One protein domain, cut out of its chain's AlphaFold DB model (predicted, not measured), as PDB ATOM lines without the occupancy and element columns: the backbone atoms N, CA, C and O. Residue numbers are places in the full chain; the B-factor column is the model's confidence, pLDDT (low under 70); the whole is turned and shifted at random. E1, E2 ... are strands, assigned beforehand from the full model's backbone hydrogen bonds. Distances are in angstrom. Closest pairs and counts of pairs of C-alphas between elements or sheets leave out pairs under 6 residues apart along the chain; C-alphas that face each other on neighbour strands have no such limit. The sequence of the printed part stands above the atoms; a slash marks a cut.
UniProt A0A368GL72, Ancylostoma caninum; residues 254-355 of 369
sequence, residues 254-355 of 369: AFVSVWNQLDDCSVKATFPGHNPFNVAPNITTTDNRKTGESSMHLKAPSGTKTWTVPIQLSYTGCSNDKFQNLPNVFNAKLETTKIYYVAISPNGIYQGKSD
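Overview. This is residues 254 to 355 of the 369 residues of a protein of Ancylostoma caninum (UniProt A0A368GL72). Two four-stranded sheets, both strongly twisted and curled, lie partly face to face as a loose sandwich: E3, E2, E5 and E6 make one, E4, E1, E7 and E8 the other. From this body the long link of residues 280 to 295 reaches outward around Thr 291, and another, residues 317 to 328, loops past one end around Asp 321. The printed part has 102 residues, with no named helix and eight named strands, E1 to E8, in order along the chain. The first sheet runs E3, E2, E5, E6 and is antiparallel; the second runs E4, E1, E7, E8 and is mixed; the class is all strand. The whole is compact, with a radius of gyration of the C-alphas of 13.6 A and spans of 43 by 33 by 25 A.

Arrangement. E5, residues 306 to 316, is an inner strand with staggered pairing. Its residues 306 to 312 pair with E6, residues 329 to 335, antiparallel at 146 degrees, and N 309 and O 332 are 2.9 A apart. Its residues 312 to 316 pair with E2, residues 266 to 270, antiparallel at 143 degrees, with N 268 and O 314 at 2.8 A. E2 forms a hairpin with the edge strand E3, residues 277 to 279, where N 279 and O 267 are 2.8 A apart. E5 and E6 are also a hairpin. In the other sheet, E1, residues 254 to 260, is parallel to E7, residues 339 to 345, at 20 degrees, with N 342 and O 257 at 2.9 A. E4, residues 296 to 299, is antiparallel to E1, with N 254 and O 298 at 2.8 A. E7 and E8, residues 348 to 354, are a hairpin, with N 343 and O 350 at 2.8 A. Between the sheets, the closest C-alphas of E1 and E6 are those of Ala 254 and Glu 335, 6.2 A apart. Those of E1 and E3 are Asn 260 and Val 279, 6.5 A apart. Those of E6 and E8 are Ala 332 and Gln 351, 7.1 A apart. E1 and E5 are apart.

Along the chain. E1 begins at C-alpha 254 (260.022, 323.741, 305.567) and measures 19.8 A. E2 measures 13.1 A, E3 6.6 A and E4 9.7 A. E5 measures 31.5 A and ends at C-alpha 316 (277.490, 303.937, 312.118). E6 measures 19.2 A, E7 19.4 A and E8 19.8 A, ending at C-alpha 354 (252.087, 316.405, 307.236).

Size, cuts and confidence. The C-alphas farthest apart, of Gly 303 and Asp 321, are 43.7 A apart. The printed part has no cut. The links E3 to E4 and E5 to E6 are long. The mean pLDDT of the printed part is 77.1; residues 284 to 295 and 318 to 325 are under 70.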
ATOM      1  N   ALA A 254     260.559 325.089 305.441       82.00
ATOM      2  CA  ALA A 254     260.022 323.741 305.567       82.00
ATOM      3  C   ALA A 254     260.666 323.060 306.770       82.00
ATOM      4  O   ALA A 254     261.870 323.182 307.001       82.00
ATOM      5  N   PHE A 255     259.861 322.321 307.521       82.69
ATOM      6  CA  PHE A 255     260.336 321.549 308.661       82.69
ATOM      7  C   PHE A 255     260.661 320.125 308.212       82.69
ATOM      8  O   PHE A 255     259.842 319.501 307.535       82.69
ATOM      9  N   VAL A 256     261.826 319.596 308.589       82.88
ATOM     10  CA  VAL A 256     262.233 318.218 308.277       82.88
ATOM     11  C   VAL A 256     262.701 317.498 309.538       82.88
ATOM     12  O   VAL A 256     263.691 317.882 310.159       82.88
ATOM     13  N   SER A 257     262.016 316.403 309.874       83.06
ATOM     14  CA  SER A 257     262.407 315.469 310.935       83.06
ATOM     15  C   SER A 257     262.887 314.152 310.322       83.06
ATOM     16  O   SER A 257     262.234 313.582 309.449       83.06
ATOM     17  N   VAL A 258     264.043 313.659 310.763       84.38
ATOM     18  CA  VAL A 258     264.570 312.342 310.376       84.38
ATOM     19  C   VAL A 258     264.271 311.328 311.469       84.38
ATOM     20  O   VAL A 258     264.480 311.604 312.655       84.38
ATOM     21  N   TRP A 259     263.750 310.172 311.061       85.38
ATOM     22  CA  TRP A 259     263.344 309.076 311.934       85.38
ATOM     23  C   TRP A 259     264.196 307.851 311.643       85.38
ATOM     24  O   TRP A 259     264.261 307.383 310.504       85.38
ATOM     25  N   ASN A 260     264.825 307.320 312.685       85.19
ATOM     26  CA  ASN A 260     265.638 306.128 312.583       85.19
ATOM     27  C   ASN A 260     264.849 304.918 313.097       85.19
ATOM     28  O   ASN A 260     264.664 304.771 314.300       85.19
ATOM     29  N   GLN A 261     264.376 304.064 312.184       82.00
ATOM     30  CA  GLN A 261     263.659 302.819 312.505       82.00
ATOM     31  C   GLN A 261     264.594 301.599 312.489       82.00
ATOM     32  O   GLN A 261     264.154 300.470 312.276       82.00
ATOM     33  N   LEU A 262     265.902 301.830 312.604       79.88
ATOM     34  CA  LEU A 262     266.906 300.780 312.659       79.88
ATOM     35  C   LEU A 262     267.192 300.452 314.125       79.88
ATOM     36  O   LEU A 262     267.401 301.364 314.924       79.88
ATOM     37  N   ASP A 263     267.239 299.160 314.447       75.00
ATOM     38  CA  ASP A 263     267.358 298.681 315.832       75.00
ATOM     39  C   ASP A 263     268.761 298.864 316.431       75.00
ATOM     40  O   ASP A 263     268.887 299.214 317.600       75.00
ATOM     41  N   ASP A 264     269.812 298.696 315.621       77.00
ATOM     42  CA  ASP A 264     271.208 298.660 316.095       77.00
ATOM     43  C   ASP A 264     272.091 299.778 315.507       77.00
ATOM     44  O   ASP A 264     273.291 299.838 315.765       77.00
ATOM     45  N   CYS A 265     271.527 300.675 314.691       77.69
ATOM     46  CA  CYS A 265     272.303 301.648 313.919       77.69
ATOM     47  C   CYS A 265     272.063 303.079 314.353       77.69
ATOM     48  O   CYS A 265     270.920 303.503 314.474       77.69
ATOM     49  N   SER A 266     273.138 303.857 314.467       82.19
ATOM     50  CA  SER A 266     273.037 305.315 314.548       82.19
ATOM     51  C   SER A 266     273.191 305.925 313.158       82.19
ATOM     52  O   SER A 266     274.156 305.623 312.443       82.19
ATOM     53  N   VAL A 267     272.247 306.786 312.779       82.69
ATOM     54  CA  VAL A 267     272.265 307.502 311.501       82.69
ATOM     55  C   VAL A 267     272.758 308.921 311.722       82.69
ATOM     56  O   VAL A 267     272.139 309.704 312.437       82.69
ATOM     57  N   LYS A 268     273.843 309.280 311.045       84.38
ATOM     58  CA  LYS A 268     274.312 310.658 310.939       84.38
ATOM     59  C   LYS A 268     273.801 311.262 309.647       84.38
ATOM     60  O   LYS A 268     274.238 310.878 308.561       84.38
ATOM     61  N   ALA A 269     272.897 312.216 309.776       82.94
ATOM     62  CA  ALA A 269     272.326 312.930 308.652       82.94
ATOM     63  C   ALA A 269     272.920 314.347 308.583       82.94
ATOM     64  O   ALA A 269     273.135 315.010 309.595       82.94
ATOM     65  N   THR A 270     273.262 314.781 307.373       83.62
ATOM     66  CA  THR A 270     273.919 316.065 307.105       83.62
ATOM     67  C   THR A 270     273.131 316.797 306.035       83.62
ATOM     68  O   THR A 270     272.903 316.268 304.944       83.62
ATOM     69  N   PHE A 271     272.712 318.016 306.355       82.94
ATOM     70  CA  PHE A 271     272.019 318.897 305.424       82.94
ATOM     71  C   PHE A 271     272.983 319.950 304.856       82.94
ATOM     72  O   PHE A 271     273.938 320.338 305.534       82.94
ATOM     73  N   PRO A 272     272.734 320.467 303.640       78.56
ATOM     74  CA  PRO A 272     273.567 321.507 303.050       78.56
ATOM     75  C   PRO A 272     273.643 322.754 303.947       78.56
ATOM     76  O   PRO A 272     272.628 323.352 304.296       78.56
ATOM     77  N   GLY A 273     274.864 323.152 304.313       71.94
ATOM     78  CA  GLY A 273     275.124 324.361 305.099       71.94
ATOM     79  C   GLY A 273     274.883 324.240 306.607       71.94
ATOM     80  O   GLY A 273     274.840 325.271 307.269       71.94
ATOM     81  N   HIS A 274     274.694 323.032 307.151       76.19
ATOM     82  CA  HIS A 274     274.464 322.805 308.586       76.19
ATOM     83  C   HIS A 274     275.324 321.661 309.137       76.19
ATOM     84  O   HIS A 274     275.827 320.820 308.391       76.19
ATOM     85  N   ASN A 275     275.477 321.629 310.462       75.62
ATOM     86  CA  ASN A 275     276.244 320.595 311.149       75.62
ATOM     87  C   ASN A 275     275.540 319.226 311.079       75.62
ATOM     88  O   ASN A 275     274.308 319.168 311.112       75.62
ATOM     89  N   PRO A 276     276.304 318.119 311.009       75.12
ATOM     90  CA  PRO A 276     275.739 316.777 311.029       75.12
ATOM     91  C   PRO A 276     275.071 316.492 312.377       75.12
ATOM     92  O   PRO A 276     275.650 316.763 313.430       75.12
ATOM     93  N   PHE A 277     273.883 315.894 312.348       75.94
ATOM     94  CA  PHE A 277     273.159 315.462 313.541       75.94
ATOM     95  C   PHE A 277     273.131 313.936 313.605       75.94
ATOM     96  O   PHE A 277     272.998 313.255 312.587       75.94
ATOM     97  N   ASN A 278     273.300 313.399 314.812       79.88
ATOM     98  CA  ASN A 278     273.322 311.963 315.054       79.88
ATOM     99  C   ASN A 278     271.974 311.516 315.622       79.88
ATOM    100  O   ASN A 278     271.544 312.029 316.651       79.88
ATOM    101  N   VAL A 279     271.330 310.553 314.968       79.25
ATOM    102  CA  VAL A 279     270.049 309.976 315.380       79.25
ATOM    103  C   VAL A 279     270.301 308.561 315.880       79.25
ATOM    104  O   VAL A 279     270.715 307.686 315.116       79.25
ATOM    105  N   ALA A 280     270.070 308.345 317.172       78.94
ATOM    106  CA  ALA A 280     270.215 307.046 317.823       78.94
ATOM    107  C   ALA A 280     269.200 306.007 317.282       78.94
ATOM    108  O   ALA A 280     268.223 306.397 316.632       78.94
ATOM    109  N   PRO A 281     269.423 304.698 317.509       76.44
ATOM    110  CA  PRO A 281     268.511 303.643 317.067       76.44
ATOM    111  C   PRO A 281     267.107 303.809 317.665       76.44
ATOM    112  O   PRO A 281     266.978 304.190 318.828       76.44
ATOM    113  N   ASN A 282     266.063 303.517 316.881       75.00
ATOM    114  CA  ASN A 282     264.648 303.600 317.284       75.00
ATOM    115  C   ASN A 282     264.185 304.954 317.861       75.00
ATOM    116  O   ASN A 282     263.192 305.025 318.588       75.00
ATOM    117  N   ILE A 283     264.884 306.042 317.528       75.69
ATOM    118  CA  ILE A 283     264.583 307.398 317.997       75.69
ATOM    119  C   ILE A 283     264.367 308.332 316.798       75.69
ATOM    120  O   ILE A 283     264.889 308.138 315.695       75.69
ATOM    121  N   THR A 284     263.549 309.361 317.008       69.00
ATOM    122  CA  THR A 284     263.332 310.453 316.060       69.00
ATOM    123  C   THR A 284     264.117 311.689 316.480       69.00
ATOM    124  O   THR A 284     264.412 311.903 317.655       69.00
ATOM    125  N   THR A 285     264.445 312.542 315.513       66.94
ATOM    126  CA  THR A 285     264.875 313.910 315.832       66.94
ATOM    127  C   THR A 285     263.742 314.646 316.544       66.94
ATOM    128  O   THR A 285     262.650 314.793 315.989       66.94
ATOM    129  N   THR A 286     263.996 315.070 317.780       61.59
ATOM    130  CA  THR A 286     263.055 315.826 318.610       61.59
ATOM    131  C   THR A 286     263.533 317.269 318.733       61.59
ATOM    132  O   THR A 286     264.732 317.522 318.835       61.59
ATOM    133  N   ASP A 287     262.595 318.217 318.687       60.12
ATOM    134  CA  ASP A 287     262.861 319.599 319.082       60.12
ATOM    135  C   ASP A 287     262.804 319.675 320.603       60.12
ATOM    136  O   ASP A 287     261.734 319.643 321.209       60.12
ATOM    137  N   ASN A 288     263.963 319.785 321.229       60.62
ATOM    138  CA  ASN A 288     264.076 320.055 322.644       60.62
ATOM    139  C   ASN A 288     265.054 321.209 322.862       60.62
ATOM    140  O   ASN A 288     266.277 321.060 322.901       60.62
ATOM    141  N   ARG A 289     264.486 322.402 323.064       60.56
ATOM    142  CA  ARG A 289     265.254 323.639 323.259       60.56
ATOM    143  C   ARG A 289     266.094 323.634 324.536       60.56
ATOM    144  O   ARG A 289     267.028 324.423 324.629       60.56
ATOM    145  N   LYS A 290     265.788 322.763 325.508       56.50
ATOM    146  CA  LYS A 290     266.584 322.614 326.740       56.50
ATOM    147  C   LYS A 290     267.848 321.800 326.526       56.50
ATOM    148  O   LYS A 290     268.868 322.110 327.132       56.50
ATOM    149  N   THR A 291     267.781 320.764 325.695       56.16
ATOM    150  CA  THR A 291     268.925 319.895 325.377       56.16
ATOM    151  C   THR A 291     269.681 320.364 324.134       56.16
ATOM    152  O   THR A 291     270.764 319.858 323.859       56.16
ATOM    153  N   GLY A 292     269.155 321.365 323.413       54.81
ATOM    154  CA  GLY A 292     269.736 321.868 322.164       54.81
ATOM    155  C   GLY A 292     269.535 320.912 320.987       54.81
ATOM    156  O   GLY A 292     270.138 321.101 319.931       54.81
ATOM    157  N   GLU A 293     268.701 319.888 321.163       58.25
ATOM    158  CA  GLU A 293     268.296 318.978 320.101       58.25
ATOM    159  C   GLU A 293     267.280 319.724 319.238       58.25
ATOM    160  O   GLU A 293     266.249 320.180 319.725       58.25
ATOM    161  N   SER A 294     267.610 319.939 317.968       56.97
ATOM    162  CA  SER A 294     266.728 320.616 317.022       56.97
ATOM    163  C   SER A 294     266.541 319.717 315.817       56.97
ATOM    164  O   SER A 294     267.501 319.285 315.177       56.97
ATOM    165  N   SER A 295     265.287 319.468 315.489       62.69
ATOM    166  CA  SER A 295     264.878 319.134 314.138       62.69
ATOM    167  C   SER A 295     265.027 320.353 313.219       62.69
ATOM    168  O   SER A 295     265.250 321.487 313.657       62.69
ATOM    169  N   MET A 296     265.056 320.098 311.915       72.00
ATOM    170  CA  MET A 296     265.677 321.005 310.961       72.00
ATOM    171  C   MET A 296     264.652 321.937 310.312       72.00
ATOM    172  O   MET A 296     263.754 321.481 309.602       72.00
ATOM    173  N   HIS A 297     264.847 323.245 310.473       75.38
ATOM    174  CA  HIS A 297     264.150 324.271 309.701       75.38
ATOM    175  C   HIS A 297     264.977 324.636 308.465       75.38
ATOM    176  O   HIS A 297     266.050 325.228 308.566       75.38
ATOM    177  N   LEU A 298     264.492 324.265 307.282       79.50
ATOM    178  CA  LEU A 298     265.157 324.539 306.010       79.50
ATOM    179  C   LEU A 298     264.480 325.714 305.313       79.50
ATOM    180  O   LEU A 298     263.302 325.639 304.968       79.50
ATOM    181  N   LYS A 299     265.239 326.781 305.062       79.50
ATOM    182  CA  LYS A 299     264.764 327.931 304.286       79.50
ATOM    183  C   LYS A 299     264.683 327.601 302.803       79.50
ATOM    184  O   LYS A 299     265.588 326.980 302.240       79.50
ATOM    185  N   ALA A 300     263.609 328.053 302.173       80.06
ATOM    186  CA  ALA A 300     263.419 327.950 300.743       80.06
ATOM    187  C   ALA A 300     264.409 328.862 299.995       80.06
ATOM    188  O   ALA A 300     264.671 329.988 300.431       80.06
ATOM    189  N   PRO A 301     264.930 328.428 298.835       80.19
ATOM    190  CA  PRO A 301     265.613 329.322 297.909       80.19
ATOM    191  C   PRO A 301     264.694 330.485 297.499       80.19
ATOM    192  O   PRO A 301     263.482 330.306 297.331       80.19
ATOM    193  N   SER A 302     265.266 331.681 297.329       75.44
ATOM    194  CA  SER A 302     264.528 332.921 297.061       75.44
ATOM    195  C   SER A 302     263.498 332.766 295.932       75.44
ATOM    196  O   SER A 302     263.859 332.586 294.772       75.44
ATOM    197  N   GLY A 303     262.209 332.867 296.272       71.38
ATOM    198  CA  GLY A 303     261.094 332.875 295.315       71.38
ATOM    199  C   GLY A 303     260.514 331.507 294.929       71.38
ATOM    200  O   GLY A 303     259.551 331.470 294.163       71.38
ATOM    201  N   THR A 304     261.029 330.391 295.458       77.81
ATOM    202  CA  THR A 304     260.496 329.045 295.163       77.81
ATOM    203  C   THR A 304     259.646 328.491 296.302       77.81
ATOM    204  O   THR A 304     260.078 328.470 297.447       77.81
ATOM    205  N   LYS A 305     258.441 328.001 295.983       77.38
ATOM    206  CA  LYS A 305     257.573 327.300 296.950       77.38
ATOM    207  C   LYS A 305     257.958 325.837 297.143       77.38
ATOM    208  O   LYS A 305     257.642 325.267 298.179       77.38
ATOM    209  N   THR A 306     258.602 325.235 296.145       82.56
ATOM    210  CA  THR A 306     259.023 323.835 296.150       82.56
ATOM    211  C   THR A 306     260.497 323.741 295.770       82.56
ATOM    212  O   THR A 306     260.943 324.398 294.829       82.56
ATOM    213  N   TRP A 307     261.274 322.953 296.508       87.56
ATOM    214  CA  TRP A 307     262.694 322.743 296.224       87.56
ATOM    215  C   TRP A 307     263.144 321.350 296.660       87.56
ATOM    216  O   TRP A 307     262.429 320.636 297.357       87.56
ATOM    217  N   THR A 308     264.318 320.923 296.199       85.50
ATOM    218  CA  THR A 308     264.894 319.620 296.562       85.50
ATOM    219  C   THR A 308     266.164 319.829 297.368       85.50
ATOM    220  O   THR A 308     267.017 320.620 296.968       85.50
ATOM    221  N   VAL A 309     266.291 319.122 298.490       85.19
ATOM    222  CA  VAL A 309     267.468 319.178 299.363       85.19
ATOM    223  C   VAL A 309     268.146 317.808 299.389       85.19
ATOM    224  O   VAL A 309     267.496 316.829 299.766       85.19
ATOM    225  N   PRO A 310     269.433 317.711 299.006       87.25
ATOM    226  CA  PRO A 310     270.198 316.483 299.164       87.25
ATOM    227  C   PRO A 310     270.590 316.305 300.635       87.25
ATOM    228  O   PRO A 310     271.366 317.087 301.179       87.25
ATOM    229  N   ILE A 311     270.055 315.272 301.277       85.44
ATOM    230  CA  ILE A 311     270.412 314.861 302.636       85.44
ATOM    231  C   ILE A 311     271.494 313.790 302.519       85.44
ATOM    232  O   ILE A 311     271.250 312.729 301.942       85.44
ATOM    233  N   GLN A 312     272.688 314.059 303.046       85.38
ATOM    234  CA  GLN A 312     273.753 313.059 303.116       85.38
ATOM    235  C   GLN A 312     273.577 312.213 304.372       85.38
ATOM    236  O   GLN A 312     273.465 312.747 305.474       85.38
ATOM    237  N   LEU A 313     273.555 310.898 304.205       84.62
ATOM    238  CA  LEU A 313     273.321 309.928 305.264       84.62
ATOM    239  C   LEU A 313     274.562 309.058 305.420       84.62
ATOM    240  O   LEU A 313     275.076 308.504 304.451       84.62
ATOM    241  N   SER A 314     275.037 308.944 306.654       82.06
ATOM    242  CA  SER A 314     276.125 308.047 307.027       82.06
ATOM    243  C   SER A 314     275.678 307.157 308.177       82.06
ATOM    244  O   SER A 314     275.064 307.614 309.141       82.06
ATOM    245  N   TYR A 315     275.958 305.865 308.053       82.69
ATOM    246  CA  TYR A 315     275.471 304.832 308.962       82.69
ATOM    247  C   TYR A 315     276.633 304.347 309.832       82.69
ATOM    248  O   TYR A 315     277.696 304.004 309.317       82.69
ATOM    249  N   THR A 316     276.453 304.342 311.154       77.50
ATOM    250  CA  THR A 316     277.490 303.937 312.118       77.50
ATOM    251  C   THR A 316     276.975 302.827 313.034       77.50
ATOM    252  O   THR A 316     275.858 302.920 313.540       77.50
ATOM    253  N   GLY A 317     277.792 301.785 313.248       71.75
ATOM    254  CA  GLY A 317     277.465 300.660 314.143       71.75
ATOM    255  C   GLY A 317     276.618 299.539 313.525       71.75
ATOM    256  O   GLY A 317     276.026 298.759 314.254       71.75
ATOM    257  N   CYS A 318     276.549 299.447 312.196       68.81
ATOM    258  CA  CYS A 318     275.604 298.576 311.500       68.81
ATOM    259  C   CYS A 318     276.134 297.169 311.161       68.81
ATOM    260  O   CYS A 318     277.246 297.031 310.658       68.81
ATOM    261  N   SER A 319     275.304 296.134 311.356       64.75
ATOM    262  CA  SER A 319     275.575 294.748 310.924       64.75
ATOM    263  C   SER A 319     275.419 294.581 309.404       64.75
ATOM    264  O   SER A 319     274.380 294.924 308.846       64.75
ATOM    265  N   ASN A 320     276.434 294.021 308.738       60.03
ATOM    266  CA  ASN A 320     276.707 294.147 307.293       60.03
ATOM    267  C   ASN A 320     275.622 293.691 306.290       60.03
ATOM    268  O   ASN A 320     275.726 294.059 305.120       60.03
ATOM    269  N   ASP A 321     274.581 292.961 306.699       60.72
ATOM    270  CA  ASP A 321     273.629 292.344 305.758       60.72
ATOM    271  C   ASP A 321     272.349 293.164 305.512       60.72
ATOM    272  O   ASP A 321     271.682 292.971 304.498       60.72
ATOM    273  N   LYS A 322     271.993 294.108 306.399       57.97
ATOM    274  CA  LYS A 322     270.721 294.865 306.308       57.97
ATOM    275  C   LYS A 322     270.838 296.264 305.681       57.97
ATOM    276  O   LYS A 322     269.813 296.883 305.418       57.97
ATOM    277  N   PHE A 323     272.052 296.768 305.425       60.94
ATOM    278  CA  PHE A 323     272.278 298.187 305.074       60.94
ATOM    279  C   PHE A 323     272.929 298.428 303.708       60.94
ATOM    280  O   PHE A 323     272.981 299.572 303.268       60.94
ATOM    281  N   GLN A 324     273.397 297.387 303.006       60.56
ATOM    282  CA  GLN A 324     274.105 297.552 301.721       60.56
ATOM    283  C   GLN A 324     273.253 298.215 300.626       60.56
ATOM    284  O   GLN A 324     273.801 298.827 299.714       60.56
ATOM    285  N   ASN A 325     271.924 298.136 300.737       65.94
ATOM    286  CA  ASN A 325     270.990 298.703 299.762       65.94
ATOM    287  C   ASN A 325     270.488 300.111 300.128       65.94
ATOM    288  O   ASN A 325     269.646 300.659 299.414       65.94
ATOM    289  N   LEU A 326     270.963 300.708 301.228       76.50
ATOM    290  CA  LEU A 326     270.541 302.048 301.632       76.50
ATOM    291  C   LEU A 326     271.352 303.129 300.905       76.50
ATOM    292  O   LEU A 326     272.582 303.062 300.866       76.50
ATOM    293  N   PRO A 327     270.699 304.164 300.349       80.31
ATOM    294  CA  PRO A 327     271.408 305.238 299.676       80.31
ATOM    295  C   PRO A 327     272.139 306.136 300.687       80.31
ATOM    296  O   PRO A 327     271.616 306.470 301.753       80.31
ATOM    297  N   ASN A 328     273.340 306.582 300.309       81.50
ATOM    298  CA  ASN A 328     274.134 307.562 301.065       81.50
ATOM    299  C   ASN A 328     273.653 309.008 300.852       81.50
ATOM    300  O   ASN A 328     274.027 309.907 301.601       81.50
ATOM    301  N   VAL A 329     272.848 309.254 299.813       83.56
ATOM    302  CA  VAL A 329     272.253 310.564 299.526       83.56
ATOM    303  C   VAL A 329     270.777 310.376 299.218       83.56
ATOM    304  O   VAL A 329     270.420 309.621 298.316       83.56
ATOM    305  N   PHE A 330     269.923 311.089 299.948       84.94
ATOM    306  CA  PHE A 330     268.487 311.122 299.712       84.94
ATOM    307  C   PHE A 330     268.047 312.532 299.318       84.94
ATOM    308  O   PHE A 330     268.270 313.492 300.048       84.94
ATOM    309  N   ASN A 331     267.408 312.660 298.158       86.38
ATOM    310  CA  ASN A 331     266.905 313.936 297.660       86.38
ATOM    311  C   ASN A 331     265.473 314.159 298.159       86.38
ATOM    312  O   ASN A 331     264.520 313.668 297.553       86.38
ATOM    313  N   ALA A 332     265.324 314.905 299.254       83.88
ATOM    314  CA  ALA A 332     264.020 315.226 299.822       83.88
ATOM    315  C   ALA A 332     263.364 316.382 299.054       83.88
ATOM    316  O   ALA A 332     263.966 317.445 298.894       83.88
ATOM    317  N   LYS A 333     262.124 316.189 298.590       86.50
ATOM    318  CA  LYS A 333     261.326 317.241 297.935       86.50
ATOM    319  C   LYS A 333     260.515 317.994 298.981       86.50
ATOM    320  O   LYS A 333     259.648 317.398 299.611       86.50
ATOM    321  N   LEU A 334     260.794 319.274 299.171       85.25
ATOM    322  CA  LEU A 334     260.206 320.101 300.219       85.25
ATOM    323  C   LEU A 334     259.305 321.182 299.623       85.25
ATOM    324  O   LEU A 334     259.569 321.701 298.538       85.25
ATOM    325  N   GLU A 335     258.256 321.522 300.360       83.94
ATOM    326  CA  GLU A 335     257.347 322.637 300.113       83.94
ATOM    327  C   GLU A 335     257.376 323.579 301.321       83.94
ATOM    328  O   GLU A 335     257.401 323.125 302.468       83.94
ATOM    329  N   THR A 336     257.336 324.889 301.072       82.94
ATOM    330  CA  THR A 336     257.192 325.903 302.131       82.94
ATOM    331  C   THR A 336     255.949 325.618 302.973       82.94
ATOM    332  O   THR A 336     254.947 325.169 302.418       82.94
ATOM    333  N   THR A 337     255.994 325.933 304.270       79.81
ATOM    334  CA  THR A 337     254.906 325.769 305.259       79.81
ATOM    335  C   THR A 337     254.463 324.335 305.551       79.81
ATOM    336  O   THR A 337     253.500 324.130 306.291       79.81
ATOM    337  N   LYS A 338     255.162 323.326 305.019       82.44
ATOM    338  CA  LYS A 338     254.875 321.911 305.284       82.44
ATOM    339  C   LYS A 338     255.904 321.292 306.222       82.44
ATOM    340  O   LYS A 338     257.052 321.728 306.319       82.44
ATOM    341  N   ILE A 339     255.452 320.251 306.911       83.06
ATOM    342  CA  ILE A 339     256.259 319.419 307.797       83.06
ATOM    343  C   ILE A 339     256.531 318.115 307.050       83.06
ATOM    344  O   ILE A 339     255.610 317.486 306.531       83.06
ATOM    345  N   TYR A 340     257.791 317.710 306.983       85.38
ATOM    346  CA  TYR A 340     258.222 316.469 306.355       85.38
ATOM    347  C   TYR A 340     258.887 315.560 307.371       85.38
ATOM    348  O   TYR A 340     259.658 316.003 308.222       85.38
ATOM    349  N   TYR A 341     258.621 314.268 307.232       85.88
ATOM    350  CA  TYR A 341     259.310 313.224 307.971       85.88
ATOM    351  C   TYR A 341     260.019 312.300 306.986       85.88
ATOM    352  O   TYR A 341     259.444 311.871 305.983       85.88
ATOM    353  N   VAL A 342     261.291 312.025 307.256       86.19
ATOM    354  CA  VAL A 342     262.129 311.114 306.473       86.19
ATOM    355  C   VAL A 342     262.421 309.908 307.351       86.19
ATOM    356  O   VAL A 342     263.245 309.978 308.260       86.19
ATOM    357  N   ALA A 343     261.705 308.816 307.102       85.94
ATOM    358  CA  ALA A 343     261.847 307.569 307.834       85.94
ATOM    359  C   ALA A 343     262.847 306.651 307.133       85.94
ATOM    360  O   ALA A 343     262.688 306.314 305.959       85.94
ATOM    361  N   ILE A 344     263.875 306.246 307.870       85.81
ATOM    362  CA  ILE A 344     264.914 305.332 307.412       85.81
ATOM    363  C   ILE A 344     264.607 303.975 308.027       85.81
ATOM    364  O   ILE A 344     264.665 303.817 309.245       85.81
ATOM    365  N   SER A 345     264.260 303.010 307.180       83.44
ATOM    366  CA  SER A 345     263.943 301.642 307.583       83.44
ATOM    367  C   SER A 345     264.841 300.645 306.839       83.44
ATOM    368  O   SER A 345     265.442 301.011 305.824       83.44
ATOM    369  N   PRO A 346     264.903 299.371 307.263       77.44
ATOM    370  CA  PRO A 346     265.683 298.347 306.561       77.44
ATOM    371  C   PRO A 346     265.259 298.139 305.096       77.44
ATOM    372  O   PRO A 346     266.051 297.678 304.282       77.44
ATOM    373  N   ASN A 347     264.015 298.495 304.753       79.50
ATOM    374  CA  ASN A 347     263.452 298.336 303.409       79.50
ATOM    375  C   ASN A 347     263.716 299.541 302.490       79.50
ATOM    376  O   ASN A 347     263.387 299.492 301.307       79.50
ATOM    377  N   GLY A 348     264.281 300.628 303.024       82.19
ATOM    378  CA  GLY A 348     264.553 301.854 302.285       82.19
ATOM    379  C   GLY A 348     264.187 303.119 303.056       82.19
ATOM    380  O   GLY A 348     263.804 303.086 304.231       82.19
ATOM    381  N   ILE A 349     264.313 304.251 302.364       84.88
ATOM    382  CA  ILE A 349     264.023 305.583 302.899       84.88
ATOM    383  C   ILE A 349     262.691 306.066 302.343       84.88
ATOM    384  O   ILE A 349     262.492 306.108 301.129       84.88
ATOM    385  N   TYR A 350     261.804 306.472 303.241       84.81
ATOM    386  CA  TYR A 350     260.477 306.964 302.917       84.81
ATOM    387  C   TYR A 350     260.352 308.416 303.351       84.81
ATOM    388  O   TYR A 350     260.670 308.767 304.485       84.81
ATOM    389  N   GLN A 351     259.865 309.263 302.450       86.62
ATOM    390  CA  GLN A 351     259.490 310.632 302.775       86.62
ATOM    391  C   GLN A 351     257.971 310.714 302.861       86.62
ATOM    392  O   GLN A 351     257.273 310.360 301.911       86.62
ATOM    393  N   GLY A 352     257.465 311.233 303.973       83.38
ATOM    394  CA  GLY A 352     256.075 311.636 304.093       83.38
ATOM    395  C   GLY A 352     255.943 313.113 304.436       83.38
ATOM    396  O   GLY A 352     256.919 313.790 304.771       83.38
ATOM    397  N   LYS A 353     254.722 313.619 304.287       83.75
ATOM    398  CA  LYS A 353     254.369 315.016 304.530       83.75
ATOM    399  C   LYS A 353     253.190 315.083 305.487       83.75
ATOM    400  O   LYS A 353     252.242 314.316 305.341       83.75
ATOM    401  N   SER A 354     253.227 316.025 306.413       73.81
ATOM    402  CA  SER A 354     252.087 316.405 307.236       73.81
ATOM    403  C   SER A 354     251.779 317.880 307.030       73.81
ATOM    404  O   SER A 354     252.672 318.728 306.937       73.81
ATOM    405  N   ASP A 355     250.490 318.180 306.942       71.12
ATOM    406  CA  ASP A 355     250.000 319.539 306.814       71.12
ATOM    407  C   ASP A 355     249.743 320.113 308.215       71.12
ATOM    408  O   ASP A 355     248.913 319.560 308.935       71.12
TER     409      ASP A 355